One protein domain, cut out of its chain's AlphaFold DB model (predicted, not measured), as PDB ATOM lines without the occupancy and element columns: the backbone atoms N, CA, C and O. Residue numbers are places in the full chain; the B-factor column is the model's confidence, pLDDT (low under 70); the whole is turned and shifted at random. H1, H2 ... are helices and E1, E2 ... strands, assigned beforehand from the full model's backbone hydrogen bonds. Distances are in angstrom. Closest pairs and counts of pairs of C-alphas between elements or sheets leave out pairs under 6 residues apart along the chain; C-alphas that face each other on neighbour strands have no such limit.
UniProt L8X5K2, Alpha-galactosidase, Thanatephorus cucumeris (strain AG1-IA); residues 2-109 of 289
ATOM      1  N   PRO A   2     192.707 163.495 100.341       23.14
ATOM      2  CA  PRO A   2     193.049 162.161  99.868       23.14
ATOM      3  C   PRO A   2     194.374 162.151  99.099       23.14
ATOM      4  O   PRO A   2     194.711 163.062  98.345       23.14
ATOM      5  N   SER A   3     195.125 161.091  99.362       21.81
ATOM      6  CA  SER A   3     196.436 160.732  98.842       21.81
ATOM      7  C   SER A   3     196.487 160.702  97.314       21.81
ATOM      8  O   SER A   3     195.873 159.845  96.679       21.81
ATOM      9  N   MET A   4     197.287 161.604  96.749       23.52
ATOM     10  CA  MET A   4     197.765 161.564  95.369       23.52
ATOM     11  C   MET A   4     198.688 160.351  95.180       23.52
ATOM     12  O   MET A   4     199.894 160.447  95.384       23.52
ATOM     13  N   TRP A   5     198.128 159.211  94.779       21.88
ATOM     14  CA  TRP A   5     198.888 158.116  94.157       21.88
ATOM     15  C   TRP A   5     198.871 158.215  92.623       21.88
ATOM     16  O   TRP A   5     199.023 157.219  91.923       21.88
ATOM     17  N   GLY A   6     198.753 159.432  92.084       23.62
ATOM     18  CA  GLY A   6     199.332 159.729  90.780       23.62
ATOM     19  C   GLY A   6     200.841 159.737  90.964       23.62
ATOM     20  O   GLY A   6     201.338 160.484  91.806       23.62
ATOM     21  N   LEU A   7     201.568 158.879  90.242       26.00
ATOM     22  CA  LEU A   7     203.027 158.966  90.173       26.00
ATOM     23  C   LEU A   7     203.378 160.447  89.951       26.00
ATOM     24  O   LEU A   7     202.909 161.008  88.956       26.00
ATOM     25  N   PRO A   8     204.089 161.108  90.885       26.03
ATOM     26  CA  PRO A   8     204.370 162.527  90.757       26.03
ATOM     27  C   PRO A   8     205.053 162.718  89.411       26.03
ATOM     28  O   PRO A   8     206.006 161.992  89.124       26.03
ATOM     29  N   ASN A   9     204.506 163.629  88.594       34.31
ATOM     30  CA  ASN A   9     205.090 164.096  87.338       34.31
ATOM     31  C   ASN A   9     206.606 163.973  87.438       34.31
ATOM     32  O   ASN A   9     207.182 164.673  88.269       34.31
ATOM     33  N   CYS A  10     207.223 163.055  86.680       32.31
ATOM     34  CA  CYS A  10     208.671 162.879  86.676       32.31
ATOM     35  C   CYS A  10     209.287 164.260  86.449       32.31
ATOM     36  O   CYS A  10     209.202 164.765  85.326       32.31
ATOM     37  N   PRO A  11     209.872 164.916  87.466       30.88
ATOM     38  CA  PRO A  11     210.460 166.206  87.229       30.88
ATOM     39  C   PRO A  11     211.769 165.889  86.521       30.88
ATOM     40  O   PRO A  11     212.676 165.300  87.109       30.88
ATOM     41  N   SER A  12     211.872 166.255  85.248       40.00
ATOM     42  CA  SER A  12     213.146 166.401  84.542       40.00
ATOM     43  C   SER A  12     213.884 167.627  85.104       40.00
ATOM     44  O   SER A  12     214.213 168.569  84.384       40.00
ATOM     45  N   TRP A  13     214.068 167.677  86.430       41.59
ATOM     46  CA  TRP A  13     214.699 168.803  87.116       41.59
ATOM     47  C   TRP A  13     216.162 168.932  86.694       41.59
ATOM     48  O   TRP A  13     216.650 170.048  86.561       41.59
ATOM     49  N   ALA A  14     216.826 167.815  86.379       53.53
ATOM     50  CA  ALA A  14     218.173 167.837  85.828       53.53
ATOM     51  C   ALA A  14     218.237 168.681  84.542       53.53
ATOM     52  O   ALA A  14     219.040 169.605  84.458       53.53
ATOM     53  N   TRP A  15     217.328 168.453  83.588       54.56
ATOM     54  CA  TRP A  15     217.291 169.213  82.337       54.56
ATOM     55  C   TRP A  15     216.960 170.692  82.542       54.56
ATOM     56  O   TRP A  15     217.642 171.562  82.004       54.56
ATOM     57  N   ASN A  16     215.936 170.985  83.349       60.38
ATOM     58  CA  ASN A  16     215.443 172.354  83.530       60.38
ATOM     59  C   ASN A  16     216.471 173.290  84.184       60.38
ATOM     60  O   ASN A  16     216.396 174.497  83.970       60.38
ATOM     61  N   PHE A  17     217.407 172.751  84.970       63.78
ATOM     62  CA  PHE A  17     218.436 173.539  85.653       63.78
ATOM     63  C   PHE A  17     219.822 173.391  85.031       63.78
ATOM     64  O   PHE A  17     220.535 174.382  84.901       63.78
ATOM     65  N   TYR A  18     220.202 172.173  84.653       71.44
ATOM     66  CA  TYR A  18     221.579 171.845  84.290       71.44
ATOM     67  C   TYR A  18     221.751 171.508  82.810       71.44
ATOM     68  O   TYR A  18     222.875 171.536  82.317       71.44
ATOM     69  N   GLN A  19     220.669 171.225  82.074       77.06
ATOM     70  CA  GLN A  19     220.739 170.765  80.681       77.06
ATOM     71  C   GLN A  19     221.760 169.615  80.548       77.06
ATOM     72  O   GLN A  19     221.599 168.582  81.193       77.06
ATOM     73  N   CYS A  20     222.837 169.798  79.773       77.50
ATOM     74  CA  CYS A  20     223.915 168.815  79.639       77.50
ATOM     75  C   CYS A  20     225.014 168.895  80.722       77.50
ATOM     76  O   CYS A  20     225.887 168.018  80.737       77.50
ATOM     77  N   ASP A  21     225.029 169.911  81.589       84.69
ATOM     78  CA  ASP A  21     226.041 170.105  82.641       84.69
ATOM     79  C   ASP A  21     225.721 169.283  83.900       84.69
ATOM     80  O   ASP A  21     225.512 169.783  85.005       84.69
ATOM     81  N   ILE A  22     225.615 167.971  83.698       85.31
ATOM     82  CA  ILE A  22     225.311 166.992  84.740       85.31
ATOM     83  C   ILE A  22     226.556 166.194  85.119       85.31
ATOM     84  O   ILE A  22     227.411 165.897  84.285       85.31
ATOM     85  N   SER A  23     226.640 165.795  86.387       90.62
ATOM     86  CA  SER A  23     227.691 164.908  86.887       90.62
ATOM     87  C   SER A  23     227.176 164.008  88.004       90.62
ATOM     88  O   SER A  23     226.187 164.312  88.675       90.62
ATOM     89  N   GLU A  24     227.882 162.907  88.241       92.38
ATOM     90  CA  GLU A  24     227.613 161.980  89.338       92.38
ATOM     91  C   GLU A  24     227.571 162.698  90.693       92.38
ATOM     92  O   GLU A  24     226.633 162.508  91.468       92.38
ATOM     93  N   LYS A  25     228.546 163.582  90.946       94.75
ATOM     94  CA  LYS A  25     228.613 164.376  92.178       94.75
ATOM     95  C   LYS A  25     227.357 165.226  92.354       94.75
ATOM     96  O   LYS A  25     226.753 165.192  93.422       94.75
ATOM     97  N   LEU A  26     226.954 165.944  91.305       93.62
ATOM     98  CA  LEU A  26     225.776 166.810  91.331       93.62
ATOM     99  C   LEU A  26     224.497 166.024  91.649       93.62
ATOM    100  O   LEU A  26     223.662 166.469  92.438       93.62
ATOM    101  N   ILE A  27     224.348 164.837  91.061       91.69
ATOM    102  CA  ILE A  27     223.170 163.987  91.265       91.69
ATOM    103  C   ILE A  27     223.115 163.473  92.710       91.69
ATOM    104  O   ILE A  27     222.062 163.543  93.349       91.69
ATOM    105  N   VAL A  28     224.242 163.004  93.252       94.94
ATOM    106  CA  VAL A  28     224.329 162.534  94.648       94.94
ATOM    107  C   VAL A  28     224.107 163.680  95.641       94.94
ATOM    108  O   VAL A  28     223.406 163.511  96.645       94.94
ATOM    109  N   GLU A  29     224.662 164.859  95.365       95.12
ATOM    110  CA  GLU A  29     224.457 166.059  96.177       95.12
ATOM    111  C   GLU A  29     222.984 166.476  96.175       95.12
ATOM    112  O   GLU A  29     222.401 166.685  97.240       95.12
ATOM    113  N   THR A  30     222.337 166.473  95.009       92.56
ATOM    114  CA  THR A  30     220.910 166.794  94.910       92.56
ATOM    115  C   THR A  30     220.051 165.796  95.682       92.56
ATOM    116  O   THR A  30     219.206 166.211  96.472       92.56
ATOM    117  N   ALA A  31     220.302 164.490  95.552       93.00
ATOM    118  CA  ALA A  31     219.598 163.470  96.334       93.00
ATOM    119  C   ALA A  31     219.799 163.666  97.852       93.00
ATOM    120  O   ALA A  31     218.875 163.494  98.653       93.00
ATOM    121  N   THR A  32     220.996 164.090  98.260       95.75
ATOM    122  CA  THR A  32     221.302 164.413  99.661       95.75
ATOM    123  C   THR A  32     220.493 165.615 100.144       95.75
ATOM    124  O   THR A  32     219.913 165.562 101.232       95.75
ATOM    125  N   LEU A  33     220.402 166.673  99.333       93.62
ATOM    126  CA  LEU A  33     219.600 167.860  99.632       93.62
ATOM    127  C   LEU A  33     218.100 167.543  99.651       93.62
ATOM    128  O   LEU A  33     217.409 167.982 100.567       93.62
ATOM    129  N   MET A  34     217.600 166.720  98.725       91.31
ATOM    130  CA  MET A  34     216.205 166.260  98.716       91.31
ATOM    131  C   MET A  34     215.832 165.566 100.026       91.31
ATOM    132  O   MET A  34     214.760 165.812 100.580       91.31
ATOM    133  N   ARG A  35     216.723 164.727 100.562       94.25
ATOM    134  CA  ARG A  35     216.516 164.103 101.872       94.25
ATOM    135  C   ARG A  35     216.605 165.128 103.006       94.25
ATOM    136  O   ARG A  35     215.735 165.144 103.870       94.25
ATOM    137  N   LYS A  36     217.621 166.001 102.987       95.06
ATOM    138  CA  LYS A  36     217.853 167.034 104.016       95.06
ATOM    139  C   LYS A  36     216.669 167.990 104.167       95.06
ATOM    140  O   LYS A  36     216.309 168.329 105.287       95.06
ATOM    141  N   PHE A  37     216.069 168.412 103.058       94.50
ATOM    142  CA  PHE A  37     214.937 169.341 103.043       94.50
ATOM    143  C   PHE A  37     213.572 168.645 103.126       94.50
ATOM    144  O   PHE A  37     212.543 169.288 102.945       94.50
ATOM    145  N   GLY A  38     213.538 167.336 103.395       91.00
ATOM    146  CA  GLY A  38     212.292 166.600 103.606       91.00
ATOM    147  C   GLY A  38     211.494 166.295 102.336       91.00
ATOM    148  O   GLY A  38     210.390 165.769 102.444       91.00
ATOM    149  N   LEU A  39     212.035 166.539 101.136       89.38
ATOM    150  CA  LEU A  39     211.361 166.192  99.879       89.38
ATOM    151  C   LEU A  39     211.157 164.678  99.764       89.38
ATOM    152  O   LEU A  39     210.078 164.222  99.400       89.38
ATOM    153  N   GLN A  40     212.149 163.876 100.152       91.25
ATOM    154  CA  GLN A  40     211.979 162.421 100.159       91.25
ATOM    155  C   GLN A  40     210.851 161.987 101.116       91.25
ATOM    156  O   GLN A  40     210.008 161.175 100.749       91.25
ATOM    157  N   ALA A  41     210.782 162.590 102.310       88.94
ATOM    158  CA  ALA A  41     209.717 162.329 103.282       88.94
ATOM    159  C   ALA A  41     208.333 162.782 102.779       88.94
ATOM    160  O   ALA A  41     207.328 162.152 103.097       88.94
ATOM    161  N   ALA A  42     208.283 163.822 101.945       88.25
ATOM    162  CA  ALA A  42     207.074 164.278 101.265       88.25
ATOM    163  C   ALA A  42     206.677 163.414 100.045       88.25
ATOM    164  O   ALA A  42     205.670 163.701  99.402       88.25
ATOM    165  N   GLY A  43     207.438 162.360  99.719       83.69
ATOM    166  CA  GLY A  43     207.116 161.395  98.659       83.69
ATOM    167  C   GLY A  43     207.900 161.561  97.350       83.69
ATOM    168  O   GLY A  43     207.683 160.792  96.408       83.69
ATOM    169  N   TYR A  44     208.841 162.507  97.271       82.56
ATOM    170  CA  TYR A  44     209.696 162.698  96.094       82.56
ATOM    171  C   TYR A  44     210.812 161.651  96.059       82.56
ATOM    172  O   TYR A  44     211.932 161.881  96.510       82.56
ATOM    173  N   ASN A  45     210.484 160.479  95.514       83.38
ATOM    174  CA  ASN A  45     211.337 159.292  95.582       83.38
ATOM    175  C   ASN A  45     212.111 158.985  94.293       83.38
ATOM    176  O   ASN A  45     212.841 158.002  94.274       83.38
ATOM    177  N   TYR A  46     211.964 159.774  93.225       82.00
ATOM    178  CA  TYR A  46     212.660 159.555  91.952       82.00
ATOM    179  C   TYR A  46     213.763 160.593  91.729       82.00
ATOM    180  O   TYR A  46     213.531 161.796  91.843       82.00
ATOM    181  N   VAL A  47     214.948 160.112  91.360       82.81
ATOM    182  CA  VAL A  47     216.095 160.911  90.918       82.81
ATOM    183  C   VAL A  47     216.360 160.521  89.466       82.81
ATOM    184  O   VAL A  47     216.841 159.422  89.190       82.81
ATOM    185  N   ASN A  48     215.977 161.395  88.535       79.81
ATOM    186  CA  ASN A  48     216.011 161.117  87.101       79.81
ATOM    187  C   ASN A  48     217.232 161.772  86.453       79.81
ATOM    188  O   ASN A  48     217.450 162.972  86.614       79.81
ATOM    189  N   ILE A  49     217.997 160.978  85.707       77.94
ATOM    190  CA  ILE A  49     219.120 161.435  84.890       77.94
ATOM    191  C   ILE A  49     218.592 161.671  83.476       77.94
ATOM    192  O   ILE A  49     218.093 160.738  82.843       77.94
ATOM    193  N   ASP A  50     218.667 162.918  83.019       74.38
ATOM    194  CA  ASP A  50     218.202 163.324  81.691       74.38
ATOM    195  C   ASP A  50     219.301 163.108  80.628       74.38
ATOM    196  O   ASP A  50     220.229 162.323  80.845       74.38
ATOM    197  N   ASP A  51     219.179 163.738  79.462       67.88
ATOM    198  CA  ASP A  51     220.113 163.583  78.345       67.88
ATOM    199  C   ASP A  51     221.573 163.964  78.696       67.88
ATOM    200  O   ASP A  51     221.890 164.525  79.746       67.88
ATOM    201  N   CYS A  52     222.499 163.659  77.784       77.88
ATOM    202  CA  CYS A  52     223.927 163.976  77.874       77.88
ATOM    203  C   CYS A  52     224.689 163.214  78.979       77.88
ATOM    204  O   CYS A  52     225.784 163.638  79.373       77.88
ATOM    205  N   TRP A  53     224.137 162.092  79.464       80.75
ATOM    206  CA  TRP A  53     224.807 161.199  80.419       80.75
ATOM    207  C   TRP A  53     225.794 160.225  79.759       80.75
ATOM    208  O   TRP A  53     226.743 159.765  80.400       80.75
ATOM    209  N   SER A  54     225.570 159.897  78.486       81.56
ATOM    210  CA  SER A  54     226.394 158.973  77.710       81.56
ATOM    211  C   SER A  54     227.396 159.700  76.815       81.56
ATOM    212  O   SER A  54     227.221 160.864  76.456       81.56
ATOM    213  N   LEU A  55     228.423 158.978  76.373       81.44
ATOM    214  CA  LEU A  55     229.255 159.386  75.249       81.44
ATOM    215  C   LEU A  55     228.406 159.541  73.979       81.44
ATOM    216  O   LEU A  55     227.398 158.859  73.786       81.44
ATOM    217  N   LYS A  56     228.869 160.397  73.062       76.38
ATOM    218  CA  LYS A  56     228.231 160.572  71.746       76.38
ATOM    219  C   LYS A  56     228.286 159.307  70.896       76.38
ATOM    220  O   LYS A  56     227.391 159.072  70.092       76.38
ATOM    221  N   ASN A  57     229.349 158.523  71.060       74.19
ATOM    222  CA  ASN A  57     229.574 157.285  70.331       74.19
ATOM    223  C   ASN A  57     229.341 156.082  71.242       74.19
ATOM    224  O   ASN A  57     229.740 156.077  72.405       74.19
ATOM    225  N   ARG A  58     228.742 155.043  70.665       71.19
ATOM    226  CA  ARG A  58     228.560 153.744  71.311       71.19
ATOM    227  C   ARG A  58     229.885 152.999  71.441       71.19
ATOM    228  O   ARG A  58     230.858 153.296  70.742       71.19
ATOM    229  N   SER A  59     229.901 152.002  72.320       78.25
ATOM    230  CA  SER A  59     230.992 151.033  72.371       78.25
ATOM    231  C   SER A  59     231.106 150.270  71.041       78.25
ATOM    232  O   SER A  59     230.191 150.261  70.215       78.25
ATOM    233  N   LYS A  60     232.216 149.549  70.853       80.25
ATOM    234  CA  LYS A  60     232.391 148.642  69.702       80.25
ATOM    235  C   LYS A  60     231.323 147.539  69.639       80.25
ATOM    236  O   LYS A  60     231.048 147.032  68.560       80.25
ATOM    237  N   THR A  61     230.732 147.184  70.780       75.75
ATOM    238  CA  THR A  61     229.642 146.204  70.916       75.75
ATOM    239  C   THR A  61     228.256 146.818  70.701       75.75
ATOM    240  O   THR A  61     227.261 146.102  70.741       75.75
ATOM    241  N   GLY A  62     228.178 148.127  70.434       70.62
ATOM    242  CA  GLY A  62     226.928 148.831  70.164       70.62
ATOM    243  C   GLY A  62     226.171 149.271  71.415       70.62
ATOM    244  O   GLY A  62     225.004 149.619  71.301       70.62
ATOM    245  N   GLU A  63     226.795 149.290  72.592       72.38
ATOM    246  CA  GLU A  63     226.168 149.692  73.859       72.38
ATOM    247  C   GLU A  63     226.340 151.196  74.121       72.38
ATOM    248  O   GLU A  63     227.328 151.808  73.699       72.38
ATOM    249  N   LEU A  64     225.389 151.795  74.847       74.94
ATOM    250  CA  LEU A  64     225.573 153.133  75.412       74.94
ATOM    251  C   LEU A  64     226.600 153.070  76.539       74.94
ATOM    252  O   LEU A  64     226.504 152.240  77.442       74.94
ATOM    253  N   VAL A  65     227.566 153.981  76.490       81.62
ATOM    254  CA  VAL A  65     228.633 154.084  77.484       81.62
ATOM    255  C   VAL A  65     228.464 155.404  78.212       81.62
ATOM    256  O   VAL A  65     228.382 156.445  77.568       81.62
ATOM    257  N   ALA A  66     228.399 155.358  79.542       85.88
ATOM    258  CA  ALA A  66     228.363 156.560  80.366       85.88
ATOM    259  C   ALA A  66     229.613 157.411  80.116       85.88
ATOM    260  O   ALA A  66     230.704 156.859  79.974       85.88
ATOM    261  N   ASP A  67     229.467 158.733  80.073       90.25
ATOM    262  CA  ASP A  67     230.620 159.626  79.970       90.25
ATOM    263  C   ASP A  67     231.499 159.463  81.230       90.25
ATOM    264  O   ASP A  67     231.038 159.789  82.327       90.25
ATOM    265  N   PRO A  68     232.745 158.960  81.114       93.25
ATOM    266  CA  PRO A  68     233.589 158.661  82.269       93.25
ATOM    267  C   PRO A  68     234.082 159.919  82.991       93.25
ATOM    268  O   PRO A  68     234.524 159.825  84.134       93.25
ATOM    269  N   VAL A  69     234.009 161.094  82.357       93.25
ATOM    270  CA  VAL A  69     234.329 162.371  83.006       93.25
ATOM    271  C   VAL A  69     233.176 162.797  83.911       93.25
ATOM    272  O   VAL A  69     233.401 163.232  85.039       93.25
ATOM    273  N   LYS A  70     231.933 162.634  83.447       90.50
ATOM    274  CA  LYS A  70     230.733 162.993  84.220       90.50
ATOM    275  C   LYS A  70     230.371 161.942  85.270       90.50
ATOM    276  O   LYS A  70     229.910 162.297  86.355       90.50
ATOM    277  N   PHE A  71     230.577 160.667  84.944       93.19
ATOM    278  CA  PHE A  71     230.203 159.497  85.740       93.19
ATOM    279  C   PHE A  71     231.405 158.563  85.933       93.19
ATOM    280  O   PHE A  71     231.410 157.449  85.401       93.19
ATOM    281  N   PRO A  72     232.435 158.992  86.685       95.38
ATOM    282  CA  PRO A  72     233.672 158.228  86.852       95.38
ATOM    283  C   PRO A  72     233.464 156.854  87.496       95.38
ATOM    284  O   PRO A  72     234.240 155.938  87.222       95.38
ATOM    285  N   SER A  73     232.423 156.668  88.318       93.19
ATOM    286  CA  SER A  73     232.097 155.352  88.891       93.19
ATOM    287  C   SER A  73     231.077 154.551  88.065       93.19
ATOM    288  O   SER A  73     230.781 153.391  88.372       93.19
ATOM    289  N   GLY A  74     230.561 155.150  86.989       89.50
ATOM    290  CA  GLY A  74     229.545 154.587  86.111       89.50
ATOM    291  C   GLY A  74     228.123 154.621  86.687       89.50
ATOM    292  O   GLY A  74     227.883 154.702  87.891       89.50
ATOM    293  N   ILE A  75     227.135 154.494  85.795       86.44
ATOM    294  CA  ILE A  75     225.706 154.593  86.149       86.44
ATOM    295  C   ILE A  75     225.274 153.525  87.158       86.44
ATOM    296  O   ILE A  75     224.449 153.795  88.030       86.44
ATOM    297  N   LYS A  76     225.832 152.311  87.094       86.56
ATOM    298  CA  LYS A  76     225.464 151.256  88.045       86.56
ATOM    299  C   LYS A  76     225.791 151.664  89.485       86.56
ATOM    300  O   LYS A  76     224.941 151.527  90.359       86.56
ATOM    301  N   ASN A  77     226.990 152.187  89.736       91.44
ATOM    302  CA  ASN A  77     227.382 152.577  91.086       91.44
ATOM    303  C   ASN A  77     226.590 153.800  91.581       91.44
ATOM    304  O   ASN A  77     226.171 153.838  92.742       91.44
ATOM    305  N   LEU A  78     226.295 154.748  90.688       89.69
ATOM    306  CA  LEU A  78     225.396 155.864  90.986       89.69
ATOM    307  C   LEU A  78     223.994 155.373  91.382       89.69
ATOM    308  O   LEU A  78     223.480 155.750  92.432       89.69
ATOM    309  N   THR A  79     223.383 154.492  90.585       88.62
ATOM    310  CA  THR A  79     222.048 153.953  90.893       88.62
ATOM    311  C   THR A  79     222.040 153.128  92.181       88.62
ATOM    312  O   THR A  79     221.128 153.287  92.986       88.62
ATOM    313  N   ASP A  80     223.072 152.325  92.451       89.19
ATOM    314  CA  ASP A  80     223.222 151.608  93.725       89.19
ATOM    315  C   ASP A  80     223.337 152.571  94.920       89.19
ATOM    316  O   ASP A  80     222.760 152.317  95.980       89.19
ATOM    317  N   THR A  81     224.039 153.695  94.755       94.44
ATOM    318  CA  THR A  81     224.142 154.752  95.774       94.44
ATOM    319  C   THR A  81     222.780 155.390  96.046       94.44
ATOM    320  O   THR A  81     222.368 155.487  97.203       94.44
ATOM    321  N   LEU A  82     222.031 155.741  94.997       89.94
ATOM    322  CA  LEU A  82     220.680 156.297  95.119       89.94
ATOM    323  C   LEU A  82     219.709 155.308  95.783       89.94
ATOM    324  O   LEU A  82     218.961 155.694  96.684       89.94
ATOM    325  N   HIS A  83     219.774 154.023  95.420       89.38
ATOM    326  CA  HIS A  83     218.965 152.978  96.047       89.38
ATOM    327  C   HIS A  83     219.277 152.817  97.542       89.38
ATOM    328  O   HIS A  83     218.352 152.703  98.345       89.38
ATOM    329  N   LYS A  84     220.556 152.870  97.951       95.44
ATOM    330  CA  LYS A  84     220.950 152.845  99.376       95.44
ATOM    331  C   LYS A  84     220.421 154.051 100.157       95.44
ATOM    332  O   LYS A  84     220.184 153.947 101.355       95.44
ATOM    333  N   MET A  85     220.221 155.185  99.487       93.69
ATOM    334  CA  MET A  85     219.600 156.378 100.068       93.69
ATOM    335  C   MET A  85     218.064 156.302 100.107       93.69
ATOM    336  O   MET A  85     217.433 157.218 100.630       93.69
ATOM    337  N   GLY A  86     217.455 155.237  99.573       90.75
ATOM    338  CA  GLY A  86     216.003 155.059  99.505       90.75
ATOM    339  C   GLY A  86     215.336 155.751  98.311       90.75
ATOM    340  O   GLY A  86     214.113 155.870  98.290       90.75
ATOM    341  N   PHE A  87     216.110 156.227  97.332       87.50
ATOM    342  CA  PHE A  87     215.581 156.773  96.082       87.50
ATOM    343  C   PHE A  87     215.471 155.690  95.009       87.50
ATOM    344  O   PHE A  87     216.187 154.692  95.024       87.50
ATOM    345  N   LYS A  88     214.594 155.915  94.035       85.00
ATOM    346  CA  LYS A  88     214.521 155.205  92.759       85.00
ATOM    347  C   LYS A  88     215.274 156.020  91.713       85.00
ATOM    348  O   LYS A  88     215.140 157.244  91.675       85.00
ATOM    349  N   ALA A  89     216.037 155.354  90.855       83.38
ATOM    350  CA  ALA A  89     216.760 156.018  89.779       83.38
ATOM    351  C   ALA A  89     216.005 155.922  88.443       83.38
ATOM    352  O   ALA A  89     215.485 154.857  88.100       83.38
ATOM    353  N   GLY A  90     215.976 157.024  87.695       81.31
ATOM    354  CA  GLY A  90     215.521 157.081  86.305       81.31
ATOM    355  C   GLY A  90     216.665 157.441  85.358       81.31
ATOM    356  O   GLY A  90     217.635 158.077  85.771       81.31
ATOM    357  N   ILE A  91     216.549 157.041  84.093       81.12
ATOM    358  CA  ILE A  91     217.527 157.343  83.041       81.12
ATOM    359  C   ILE A  91     216.814 157.680  81.730       81.12
ATOM    360  O   ILE A  91     215.717 157.175  81.481       81.12
ATOM    361  N   TYR A  92     217.440 158.521  80.912       77.31
ATOM    362  CA  TYR A  92     216.918 158.973  79.628       77.31
ATOM    363  C   TYR A  92     217.558 158.244  78.434       77.31
ATOM    364  O   TYR A  92     218.733 157.870  78.457       77.31
ATOM    365  N   SER A  93     216.749 158.054  77.392       73.69
ATOM    366  CA  SER A  93     217.089 157.498  76.079       73.69
ATOM    367  C   SER A  93     216.031 157.980  75.072       73.69
ATOM    368  O   SER A  93     214.982 158.494  75.475       73.69
ATOM    369  N   ASP A  94     216.292 157.811  73.781       65.56
ATOM    370  CA  ASP A  94     215.436 158.232  72.676       65.56
ATOM    371  C   ASP A  94     214.959 157.033  71.833       65.56
ATOM    372  O   ASP A  94     215.585 155.972  71.792       65.56
ATOM    373  N   ALA A  95     213.815 157.199  71.167       64.69
ATOM    374  CA  ALA A  95     213.259 156.211  70.243       64.69
ATOM    375  C   ALA A  95     213.847 156.329  68.815       64.69
ATOM    376  O   ALA A  95     213.504 155.531  67.939       64.69
ATOM    377  N   GLY A  96     214.701 157.328  68.563       57.91
ATOM    378  CA  GLY A  96     215.445 157.558  67.322       57.91
ATOM    379  C   GLY A  96     216.928 157.180  67.408       57.91
ATOM    380  O   GLY A  96     217.369 156.663  68.423       57.91
ATOM    381  N   TRP A  97     217.681 157.450  66.320       49.47
ATOM    382  CA  TRP A  97     219.132 157.172  66.147       49.47
ATOM    383  C   TRP A  97     220.063 158.056  66.993       49.47
ATOM    384  O   TRP A  97     221.269 157.800  67.100       49.47
ATOM    385  N   PHE A  98     219.516 159.130  67.542       50.72
ATOM    386  CA  PHE A  98     220.208 160.099  68.362       50.72
ATOM    387  C   PHE A  98     219.257 160.583  69.447       50.72
ATOM    388  O   PHE A  98     218.058 160.689  69.207       50.72
ATOM    389  N   THR A  99     219.805 160.921  70.606       53.75
ATOM    390  CA  THR A  99     219.105 161.707  71.609       53.75
ATOM    391  C   THR A  99     218.897 163.143  71.144       53.75
ATOM    392  O   THR A  99     219.556 163.612  70.206       53.75
ATOM    393  N   CYS A 100     218.012 163.874  71.823       51.09
ATOM    394  CA  CYS A 100     217.763 165.290  71.551       51.09
ATOM    395  C   CYS A 100     219.046 166.150  71.641       51.09
ATOM    396  O   CYS A 100     219.230 167.076  70.854       51.09
ATOM    397  N   GLY A 101     219.967 165.809  72.546       48.69
ATOM    398  CA  GLY A 101     221.304 166.386  72.715       48.69
ATOM    399  C   GLY A 101     222.362 165.851  71.738       48.69
ATOM    400  O   GLY A 101     223.553 166.120  71.908       48.69
ATOM    401  N   VAL A 102     221.947 165.108  70.705       54.28
ATOM    402  CA  VAL A 102     222.788 164.568  69.624       54.28
ATOM    403  C   VAL A 102     223.837 163.556  70.123       54.28
ATOM    404  O   VAL A 102     224.970 163.504  69.635       54.28
ATOM    405  N   CYS A 103     223.475 162.719  71.098       47.78
ATOM    406  CA  CYS A 103     224.239 161.508  71.425       47.78
ATOM    407  C   CYS A 103     223.666 160.327  70.635       47.78
ATOM    408  O   CYS A 103     222.456 160.204  70.541       47.78
ATOM    409  N   ARG A 104     224.488 159.463  70.028       41.78
ATOM    410  CA  ARG A 104     223.984 158.385  69.160       41.78
ATOM    411  C   ARG A 104     223.247 157.320  69.974       41.78
ATOM    412  O   ARG A 104     223.868 156.528  70.685       41.78
ATOM    413  N   ASP A 105     221.939 157.243  69.798       42.03
ATOM    414  CA  ASP A 105     221.069 156.296  70.472       42.03
ATOM    415  C   ASP A 105     220.469 155.319  69.455       42.03
ATOM    416  O   ASP A 105     219.853 155.739  68.511       42.03
ATOM    417  N   LEU A 106     220.670 154.011  69.544       46.34
ATOM    418  CA  LEU A 106     219.650 153.068  69.106       46.34
ATOM    419  C   LEU A 106     219.748 151.795  69.949       46.34
ATOM    420  O   LEU A 106     220.771 151.108  69.955       46.34
ATOM    421  N   THR A 107     218.675 151.546  70.699       51.34
ATOM    422  CA  THR A 107     218.178 150.266  71.231       51.34
ATOM    423  C   THR A 107     219.189 149.117  71.343       51.34
ATOM    424  O   THR A 107     219.332 148.292  70.441       51.34
ATOM    425  N   SER A 108     219.800 148.972  72.519       36.31
ATOM    426  CA  SER A 108     220.405 147.706  72.945       36.31
ATOM    427  C   SER A 108     219.736 147.198  74.223       36.31
ATOM    428  O   SER A 108     220.363 147.063  75.267       36.31
ATOM    429  N   ILE A 109     218.448 146.875  74.109       37.41
ATOM    430  CA  ILE A 109     217.933 145.626  74.672       37.41
ATOM    431  C   ILE A 109     217.412 144.849  73.458       37.41
ATOM    432  O   ILE A 109     216.250 144.937  73.091       37.41
TER     433      ILE A 109
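AT A GLANCE: This is residues 2 to 109 of the 289 residues of the protein "Alpha-galactosidase" of Thanatephorus cucumeris (strain AG1-IA) (UniProt L8X5K2). With little regular structure, the domain is a small two-stranded sheet, E1 beside E2, with H2 and H3 side by side over one face and H1 beside E1. Loops 50 to 73 and 92 to 109 gather at one end; residues 2 to 6 trail off at the other. The 108 printed residues hold H1, H2, E1, H3, E2, a mixed class with 38 residues in named elements. The whole is compact, radius of gyration of the C-alphas 14.7 A, spanning 48 by 28 by 25 A.

HOW THE PARTS SIT: E1, residues 46 to 49, and E2, residues 88 to 91, are parallel at 24 degrees; N 47 and O 88 are 2.9 A apart, within hydrogen-bond range. H3, residues 74 to 84, joins them in a strand-helix-strand unit, a right-handed crossover between parallel neighbours; its C-alpha closest to E2 is Thr 79, 5.8 A from Ala 89. H2, residues 24 to 36, touches H3 at Glu 24 and Leu 78, C-alphas 6.7 A apart, at a shallow tilt of 12 degrees, the same way. H1, residues 13 to 18, is apart from H3. In H1, H2 and H3 every O i to N i+4 pair is within hydrogen-bond range.

IN THESE COORDINATES: H2 measures 18.3 A, H3 15.9 A. H1 begins at C-alpha 13 (214.699, 168.803, 87.116); E2 ends at C-alpha 91 (217.527, 157.343, 83.041).

THE WHOLE: The printed part has no cut. The link E1 to H3 is long. Confidence is under 70 at residues 2 to 17, 51 and 94 to 109.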